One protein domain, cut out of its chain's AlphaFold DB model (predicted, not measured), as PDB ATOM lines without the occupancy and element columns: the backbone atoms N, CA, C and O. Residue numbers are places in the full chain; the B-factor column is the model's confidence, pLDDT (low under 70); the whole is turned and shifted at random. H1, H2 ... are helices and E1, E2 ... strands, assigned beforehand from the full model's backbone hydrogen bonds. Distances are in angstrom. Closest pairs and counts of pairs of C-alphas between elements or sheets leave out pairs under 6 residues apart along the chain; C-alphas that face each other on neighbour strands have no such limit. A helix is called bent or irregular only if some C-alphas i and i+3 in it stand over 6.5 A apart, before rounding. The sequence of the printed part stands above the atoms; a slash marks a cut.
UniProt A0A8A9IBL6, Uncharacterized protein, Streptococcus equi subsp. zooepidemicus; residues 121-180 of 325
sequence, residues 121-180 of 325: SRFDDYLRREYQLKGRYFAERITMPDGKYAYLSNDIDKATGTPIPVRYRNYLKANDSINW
ATOM      1  N   SER A 121     246.978 231.646 155.821       55.72
ATOM      2  CA  SER A 121     247.232 232.022 154.422       55.72
ATOM      3  C   SER A 121     248.401 231.286 153.759       55.72
ATOM      4  O   SER A 121     248.542 231.360 152.542       55.72
ATOM      5  N   ARG A 122     249.270 230.617 154.537       65.00
ATOM      6  CA  ARG A 122     250.536 230.026 154.056       65.00
ATOM      7  C   ARG A 122     251.391 231.011 153.246       65.00
ATOM      8  O   ARG A 122     252.182 230.608 152.399       65.00
ATOM      9  N   PHE A 123     251.255 232.309 153.512       62.41
ATOM     10  CA  PHE A 123     251.935 233.363 152.765       62.41
ATOM     11  C   PHE A 123     253.465 233.215 152.778       62.41
ATOM     12  O   PHE A 123     254.109 233.444 151.758       62.41
ATOM     13  N   ASP A 124     254.042 232.744 153.888       61.62
ATOM     14  CA  ASP A 124     255.478 232.446 153.961       61.62
ATOM     15  C   ASP A 124     255.899 231.346 152.972       61.62
ATOM     16  O   ASP A 124     256.988 231.431 152.418       61.62
ATOM     17  N   ASP A 125     255.050 230.348 152.694       68.62
ATOM     18  CA  ASP A 125     255.353 229.298 151.711       68.62
ATOM     19  C   ASP A 125     255.346 229.853 150.282       68.62
ATOM     20  O   ASP A 125     256.183 229.468 149.463       68.62
ATOM     21  N   TYR A 126     254.425 230.775 149.982       69.44
ATOM     22  CA  TYR A 126     254.392 231.480 148.700       69.44
ATOM     23  C   TYR A 126     255.638 232.354 148.521       69.44
ATOM     24  O   TYR A 126     256.329 232.242 147.509       69.44
ATOM     25  N   LEU A 127     255.969 233.172 149.527       67.00
ATOM     26  CA  LEU A 127     257.171 233.999 149.494       67.00
ATOM     27  C   LEU A 127     258.433 233.141 149.380       67.00
ATOM     28  O   LEU A 127     259.306 233.457 148.579       67.00
ATOM     29  N   ARG A 128     258.522 232.029 150.116       68.38
ATOM     30  CA  ARG A 128     259.653 231.099 150.024       68.38
ATOM     31  C   ARG A 128     259.820 230.572 148.598       68.38
ATOM     32  O   ARG A 128     260.934 230.599 148.084       68.38
ATOM     33  N   ARG A 129     258.732 230.159 147.934       71.19
ATOM     34  CA  ARG A 129     258.764 229.722 146.525       71.19
ATOM     35  C   ARG A 129     259.213 230.837 145.589       71.19
ATOM     36  O   ARG A 129     260.062 230.604 144.738       71.19
ATOM     37  N   GLU A 130     258.685 232.047 145.750       71.06
ATOM     38  CA  GLU A 130     259.106 233.195 144.941       71.06
ATOM     39  C   GLU A 130     260.593 233.526 145.101       71.06
ATOM     40  O   GLU A 130     261.270 233.826 144.116       71.06
ATOM     41  N   TYR A 131     261.104 233.481 146.331       69.31
ATOM     42  CA  TYR A 131     262.513 233.729 146.623       69.31
ATOM     43  C   TYR A 131     263.396 232.635 146.014       69.31
ATOM     44  O   TYR A 131     264.351 232.962 145.312       69.31
ATOM     45  N   GLN A 132     263.016 231.361 146.169       74.69
ATOM     46  CA  GLN A 132     263.700 230.222 145.547       74.69
ATOM     47  C   GLN A 132     263.754 230.340 144.017       74.69
ATOM     48  O   GLN A 132     264.826 230.191 143.437       74.69
ATOM     49  N   LEU A 133     262.636 230.678 143.363       75.81
ATOM     50  CA  LEU A 133     262.579 230.875 141.906       75.81
ATOM     51  C   LEU A 133     263.495 232.007 141.422       75.81
ATOM     52  O   LEU A 133     263.995 231.966 140.302       75.81
ATOM     53  N   LYS A 134     263.727 233.019 142.264       73.44
ATOM     54  CA  LYS A 134     264.621 234.151 141.982       73.44
ATOM     55  C   LYS A 134     266.067 233.897 142.435       73.44
ATOM     56  O   LYS A 134     266.871 234.824 142.378       73.44
ATOM     57  N   GLY A 135     266.388 232.691 142.918       67.94
ATOM     58  CA  GLY A 135     267.705 232.346 143.461       67.94
ATOM     59  C   GLY A 135     268.086 233.151 144.709       67.94
ATOM     60  O   GLY A 135     269.269 233.353 144.971       67.94
ATOM     61  N   ARG A 136     267.100 233.664 145.455       67.88
ATOM     62  CA  ARG A 136     267.300 234.470 146.666       67.88
ATOM     63  C   ARG A 136     267.104 233.614 147.910       67.88
ATOM     64  O   ARG A 136     266.167 232.819 147.978       67.88
ATOM     65  N   TYR A 137     267.960 233.812 148.905       66.62
ATOM     66  CA  TYR A 137     267.787 233.195 150.213       66.62
ATOM     67  C   TYR A 137     266.604 233.836 150.953       66.62
ATOM     68  O   TYR A 137     266.275 235.003 150.762       66.62
ATOM     69  N   PHE A 138     265.899 233.031 151.748       72.31
ATOM     70  CA  PHE A 138     264.690 233.440 152.454       72.31
ATOM     71  C   PHE A 138     264.984 233.549 153.953       72.31
ATOM     72  O   PHE A 138     264.963 232.546 154.654       72.31
ATOM     73  N   ALA A 139     265.202 234.771 154.451       78.88
ATOM     74  CA  ALA A 139     265.502 235.063 155.861       78.88
ATOM     75  C   ALA A 139     264.529 234.413 156.866       78.88
ATOM     76  O   ALA A 139     263.430 234.917 157.079       78.88
ATOM     77  N   GLU A 140     264.869 233.283 157.476       80.38
ATOM     78  CA  GLU A 140     263.886 232.500 158.235       80.38
ATOM     79  C   GLU A 140     263.275 233.274 159.415       80.38
ATOM     80  O   GLU A 140     263.933 234.067 160.095       80.38
ATOM     81  N   ARG A 141     261.971 233.059 159.635       84.44
ATOM     82  CA  ARG A 141     261.240 233.696 160.735       84.44
ATOM     83  C   ARG A 141     261.496 232.922 162.019       84.44
ATOM     84  O   ARG A 141     261.181 231.738 162.093       84.44
ATOM     85  N   ILE A 142     261.934 233.620 163.055       85.88
ATOM     86  CA  ILE A 142     262.093 233.079 164.404       85.88
ATOM     87  C   ILE A 142     261.074 233.692 165.360       85.88
ATOM     88  O   ILE A 142     260.516 234.760 165.098       85.88
ATOM     89  N   THR A 143     260.819 232.997 166.466       86.62
ATOM     90  CA  THR A 143     259.986 233.500 167.563       86.62
ATOM     91  C   THR A 143     260.904 233.891 168.712       86.62
ATOM     92  O   THR A 143     261.676 233.063 169.187       86.62
ATOM     93  N   MET A 144     260.838 235.151 169.124       83.44
ATOM     94  CA  MET A 144     261.574 235.694 170.263       83.44
ATOM     95  C   MET A 144     260.949 235.202 171.585       83.44
ATOM     96  O   MET A 144     259.774 234.821 171.589       83.44
ATOM     97  N   PRO A 145     261.675 235.245 172.721       80.19
ATOM     98  CA  PRO A 145     261.141 234.835 174.027       80.19
ATOM     99  C   PRO A 145     259.853 235.563 174.448       80.19
ATOM    100  O   PRO A 145     259.013 234.988 175.132       80.19
ATOM    101  N   ASP A 146     259.662 236.805 173.995       76.50
ATOM    102  CA  ASP A 146     258.455 237.609 174.236       76.50
ATOM    103  C   ASP A 146     257.271 237.253 173.307       76.50
ATOM    104  O   ASP A 146     256.230 237.913 173.320       76.50
ATOM    105  N   GLY A 147     257.423 236.220 172.473       77.81
ATOM    106  CA  GLY A 147     256.423 235.752 171.517       77.81
ATOM    107  C   GLY A 147     256.321 236.581 170.233       77.81
ATOM    108  O   GLY A 147     255.505 236.247 169.366       77.81
ATOM    109  N   LYS A 148     257.122 237.645 170.072       79.62
ATOM    110  CA  LYS A 148     257.193 238.406 168.816       79.62
ATOM    111  C   LYS A 148     258.009 237.651 167.773       79.62
ATOM    112  O   LYS A 148     258.808 236.772 168.082       79.62
ATOM    113  N   TYR A 149     257.808 238.006 166.509       80.50
ATOM    114  CA  TYR A 149     258.578 237.440 165.408       80.50
ATOM    115  C   TYR A 149     259.760 238.333 165.039       80.50
ATOM    116  O   TYR A 149     259.648 239.558 165.069       80.50
ATOM    117  N   ALA A 150     260.857 237.700 164.639       89.88
ATOM    118  CA  ALA A 150     262.008 238.339 164.015       89.88
ATOM    119  C   ALA A 150     262.471 237.511 162.808       89.88
ATOM    120  O   ALA A 150     261.956 236.418 162.563       89.88
ATOM    121  N   TYR A 151     263.426 238.036 162.049       88.75
ATOM    122  CA  TYR A 151     263.981 237.390 160.863       88.75
ATOM    123  C   TYR A 151     265.500 237.376 160.957       88.75
ATOM    124  O   TYR A 151     266.090 238.396 161.305       88.75
ATOM    125  N   LEU A 152     266.129 236.239 160.674       91.62
ATOM    126  CA  LEU A 152     267.586 236.122 160.756       91.62
ATOM    127  C   LEU A 152     268.251 236.753 159.528       91.62
ATOM    128  O   LEU A 152     267.895 236.430 158.396       91.62
ATOM    129  N   SER A 153     269.199 237.656 159.772       92.94
ATOM    130  CA  SER A 153     270.103 238.190 158.749       92.94
ATOM    131  C   SER A 153     271.322 237.282 158.560       92.94
ATOM    132  O   SER A 153     271.603 236.450 159.412       92.94
ATOM    133  N   ASN A 154     272.084 237.471 157.483       91.56
ATOM    134  CA  ASN A 154     273.390 236.829 157.291       91.56
ATOM    135  C   ASN A 154     274.528 237.527 158.055       91.56
ATOM    136  O   ASN A 154     275.658 237.037 158.051       91.56
ATOM    137  N   ASP A 155     274.258 238.664 158.700       92.44
ATOM    138  CA  ASP A 155     275.252 239.323 159.537       92.44
ATOM    139  C   ASP A 155     275.392 238.548 160.850       92.44
ATOM    140  O   ASP A 155     274.399 238.216 161.499       92.44
ATOM    141  N   ILE A 156     276.634 238.260 161.239       91.75
ATOM    142  CA  ILE A 156     276.944 237.504 162.452       91.75
ATOM    143  C   ILE A 156     277.237 238.464 163.597       91.75
ATOM    144  O   ILE A 156     278.076 239.362 163.492       91.75
ATOM    145  N   ASP A 157     276.562 238.232 164.714       89.25
ATOM    146  CA  ASP A 157     276.873 238.873 165.973       89.25
ATOM    147  C   ASP A 157     278.218 238.351 166.478       89.25
ATOM    148  O   ASP A 157     278.376 237.166 166.773       89.25
ATOM    149  N   LYS A 158     279.202 239.243 166.588       86.25
ATOM    150  CA  LYS A 158     280.552 238.875 167.023       86.25
ATOM    151  C   LYS A 158     280.595 238.357 168.461       86.25
ATOM    152  O   LYS A 158     281.525 237.627 168.784       86.25
ATOM    153  N   ALA A 159     279.637 238.738 169.307       83.19
ATOM    154  CA  ALA A 159     279.611 238.316 170.703       83.19
ATOM    155  C   ALA A 159     279.059 236.896 170.863       83.19
ATOM    156  O   ALA A 159     279.581 236.114 171.652       83.19
ATOM    157  N   THR A 160     278.024 236.552 170.094       86.06
ATOM    158  CA  THR A 160     277.334 235.258 170.218       86.06
ATOM    159  C   THR A 160     277.734 234.246 169.144       86.06
ATOM    160  O   THR A 160     277.489 233.054 169.307       86.06
ATOM    161  N   GLY A 161     278.329 234.693 168.035       89.69
ATOM    162  CA  GLY A 161     278.602 233.862 166.859       89.69
ATOM    163  C   GLY A 161     277.339 233.464 166.089       89.69
ATOM    164  O   GLY A 161     277.403 232.597 165.219       89.69
ATOM    165  N   THR A 162     276.192 234.073 166.405       90.25
ATOM    166  CA  THR A 162     274.895 233.720 165.818       90.25
ATOM    167  C   THR A 162     274.404 234.774 164.821       90.25
ATOM    168  O   THR A 162     274.833 235.931 164.883       90.25
ATOM    169  N   PRO A 163     273.518 234.401 163.879       92.00
ATOM    170  CA  PRO A 163     272.905 235.352 162.959       92.00
ATOM    171  C   PRO A 163     272.090 236.427 163.688       92.00
ATOM    172  O   PRO A 163     271.281 236.120 164.565       92.00
ATOM    173  N   ILE A 164     272.262 237.691 163.298       93.81
ATOM    174  CA  ILE A 164     271.596 238.819 163.951       93.81
ATOM    175  C   ILE A 164     270.112 238.873 163.542       93.81
ATOM    176  O   ILE A 164     269.817 238.930 162.340       93.81
ATOM    177  N   PRO A 165     269.158 238.912 164.493       94.38
ATOM    178  CA  PRO A 165     267.743 239.067 164.195       94.38
ATOM    179  C   PRO A 165     267.369 240.515 163.854       94.38
ATOM    180  O   PRO A 165     267.776 241.464 164.525       94.38
ATOM    181  N   VAL A 166     266.492 240.689 162.867       93.19
ATOM    182  CA  VAL A 166     265.869 241.974 162.513       93.19
ATOM    183  C   VAL A 166     264.349 241.911 162.638       93.19
ATOM    184  O   VAL A 166     263.739 240.849 162.500       93.19
ATOM    185  N   ARG A 167     263.703 243.058 162.876       89.12
ATOM    186  CA  ARG A 167     262.239 243.131 163.042       89.12
ATOM    187  C   ARG A 167     261.463 242.765 161.778       89.12
ATOM    188  O   ARG A 167     260.373 242.205 161.876       89.12
ATOM    189  N   TYR A 168     262.001 243.082 160.599       82.38
ATOM    190  CA  TYR A 168     261.305 242.890 159.327       82.38
ATOM    191  C   TYR A 168     262.266 242.476 158.208       82.38
ATOM    192  O   TYR A 168     263.375 242.993 158.110       82.38
ATOM    193  N   ARG A 169     261.815 241.584 157.313       81.12
ATOM    194  CA  ARG A 169     262.601 241.113 156.150       81.12
ATOM    195  C   ARG A 169     263.052 242.240 155.221       81.12
ATOM    196  O   ARG A 169     264.112 242.145 154.622       81.12
ATOM    197  N   ASN A 170     262.262 243.307 155.093       82.06
ATOM    198  CA  ASN A 170     262.602 244.454 154.243       82.06
ATOM    199  C   ASN A 170     263.766 245.299 154.798       82.06
ATOM    200  O   ASN A 170     264.168 246.263 154.152       82.06
ATOM    201  N   TYR A 171     264.307 244.954 155.971       90.62
ATOM    202  CA  TYR A 171     265.535 245.546 156.513       90.62
ATOM    203  C   TYR A 171     266.789 244.828 156.020       90.62
ATOM    204  O   TYR A 171     267.895 245.232 156.367       90.62
ATOM    205  N   LEU A 172     266.623 243.776 155.219       87.00
ATOM    206  CA  LEU A 172     267.702 242.982 154.660       87.00
ATOM    207  C   LEU A 172     267.902 243.302 153.179       87.00
ATOM    208  O   LEU A 172     266.967 243.659 152.455       87.00
ATOM    209  N   LYS A 173     269.147 243.170 152.730       88.88
ATOM    210  CA  LYS A 173     269.525 243.222 151.316       88.88
ATOM    211  C   LYS A 173     269.170 241.902 150.622       88.88
ATOM    212  O   LYS A 173     268.737 240.943 151.248       88.88
ATOM    213  N   ALA A 174     269.387 241.830 149.309       83.00
ATOM    214  CA  ALA A 174     269.143 240.607 148.535       83.00
ATOM    215  C   ALA A 174     270.073 239.433 148.905       83.00
ATOM    216  O   ALA A 174     269.747 238.297 148.586       83.00
ATOM    217  N   ASN A 175     271.214 239.716 149.541       84.50
ATOM    218  CA  ASN A 175     272.133 238.730 150.119       84.50
ATOM    219  C   ASN A 175     271.921 238.541 151.636       84.50
ATOM    220  O   ASN A 175     272.803 238.022 152.317       84.50
ATOM    221  N   ASP A 176     270.803 239.046 152.160       84.69
ATOM    222  CA  ASP A 176     270.336 238.935 153.543       84.69
ATOM    223  C   ASP A 176     271.227 239.548 154.625       84.69
ATOM    224  O   ASP A 176     270.928 239.410 155.811       84.69
ATOM    225  N   SER A 177     272.275 240.292 154.262       92.19
ATOM    226  CA  SER A 177     272.921 241.190 155.220       92.19
ATOM    227  C   SER A 177     272.007 242.363 155.559       92.19
ATOM    228  O   SER A 177     271.103 242.726 154.791       92.19
ATOM    229  N   ILE A 178     272.227 242.974 156.720       94.56
ATOM    230  CA  ILE A 178     271.419 244.105 157.163       94.56
ATOM    231  C   ILE A 178     271.651 245.281 156.208       94.56
ATOM    232  O   ILE A 178     272.778 245.644 155.850       94.56
ATOM    233  N   ASN A 179     270.558 245.910 155.784       92.50
ATOM    234  CA  ASN A 179     270.591 247.088 154.936       92.50
ATOM    235  C   ASN A 179     270.855 248.356 155.754       92.50
ATOM    236  O   ASN A 179     269.981 249.210 155.892       92.50
ATOM    237  N   TRP A 180     272.053 248.443 156.339       93.94
ATOM    238  CA  TRP A 180     272.494 249.601 157.114       93.94
ATOM    239  C   TRP A 180     272.364 250.902 156.311       93.94
ATOM    240  O   TRP A 180     272.725 250.925 155.130       93.94
TER     241      TRP A 180
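AT A GLANCE: This is residues 121 to 180 of the 325 residues of an uncharacterized protein of Streptococcus equi subsp. zooepidemicus (UniProt A0A8A9IBL6). A small sheet of three antiparallel strands is built about its long, bent strand E2, with the shorter strands E1 and E3 at its edges and one helix, H1, set off to one side. After E3 the last residues, 167 to 180, fold back near E2 as a long loop with no named element. The printed part has 60 residues, with H1, E1, E2 and E3 in that order along the chain, and the sheet's order is E1, E2, E3. The class is mixed, helices and strands, though under half of the residues, 26, are in named elements. The whole is only just compact, close to loose, with a radius of gyration of the C-alphas of 12.0 A and spans of 34 by 26 by 18 A.

IN THESE COORDINATES: H1, residues 123 to 133, begins at C-alpha 123 at (251.935, 233.363, 152.765) and is 15.4 A long from first to last C-alpha. E1 is residues 141 to 143, 6.9 A. E2, residues 149 to 156, is the longest strand by residues, and its 18.6 A run from C-alpha 149 at (258.578, 237.440, 165.408). E3, residues 163 to 166, is 9.7 A long and ends at C-alpha 166 at (265.869, 241.974, 162.513).

HOW THE PARTS SIT: E1, E2 and E3 make a meander, each strand the antiparallel neighbour of the one before. E1 and E2 form a hairpin with a tight link, and their directions stand at 117 degrees. The C-alphas of Arg 141 and Tyr 151 face each other at 4.6 A, and N 142 and O 150 are within hydrogen-bond range at 2.8 A. E2 and E3 form a second hairpin with a short link, at 136 degrees. The C-alphas of Leu 152 and Pro 165 face each other at 4.5 A, and N 153 and O 164 are within range at 2.9 A. The pairing of E2 is staggered: residues 149 to 151 pair with E1, residues 151 to 156 with E3. E2 bends by 63 degrees at residue 153. E1 and E3 are apart, but only just, at 8.2 A. H1 is not on the sheet, with 1 pair of C-alphas within 10 A, and is apart from E2 and E3. In H1 every O i to N i+4 pair is within hydrogen-bond range.

THE WHOLE: The two C-alphas farthest apart, those of Ser 121 and Ala 159, are 36.8 A from each other. The printed part has no cut, and no link between named elements is long. The mean pLDDT of the printed part is 81.4; residues 121 to 128, 131 and 135 to 137 are under 70.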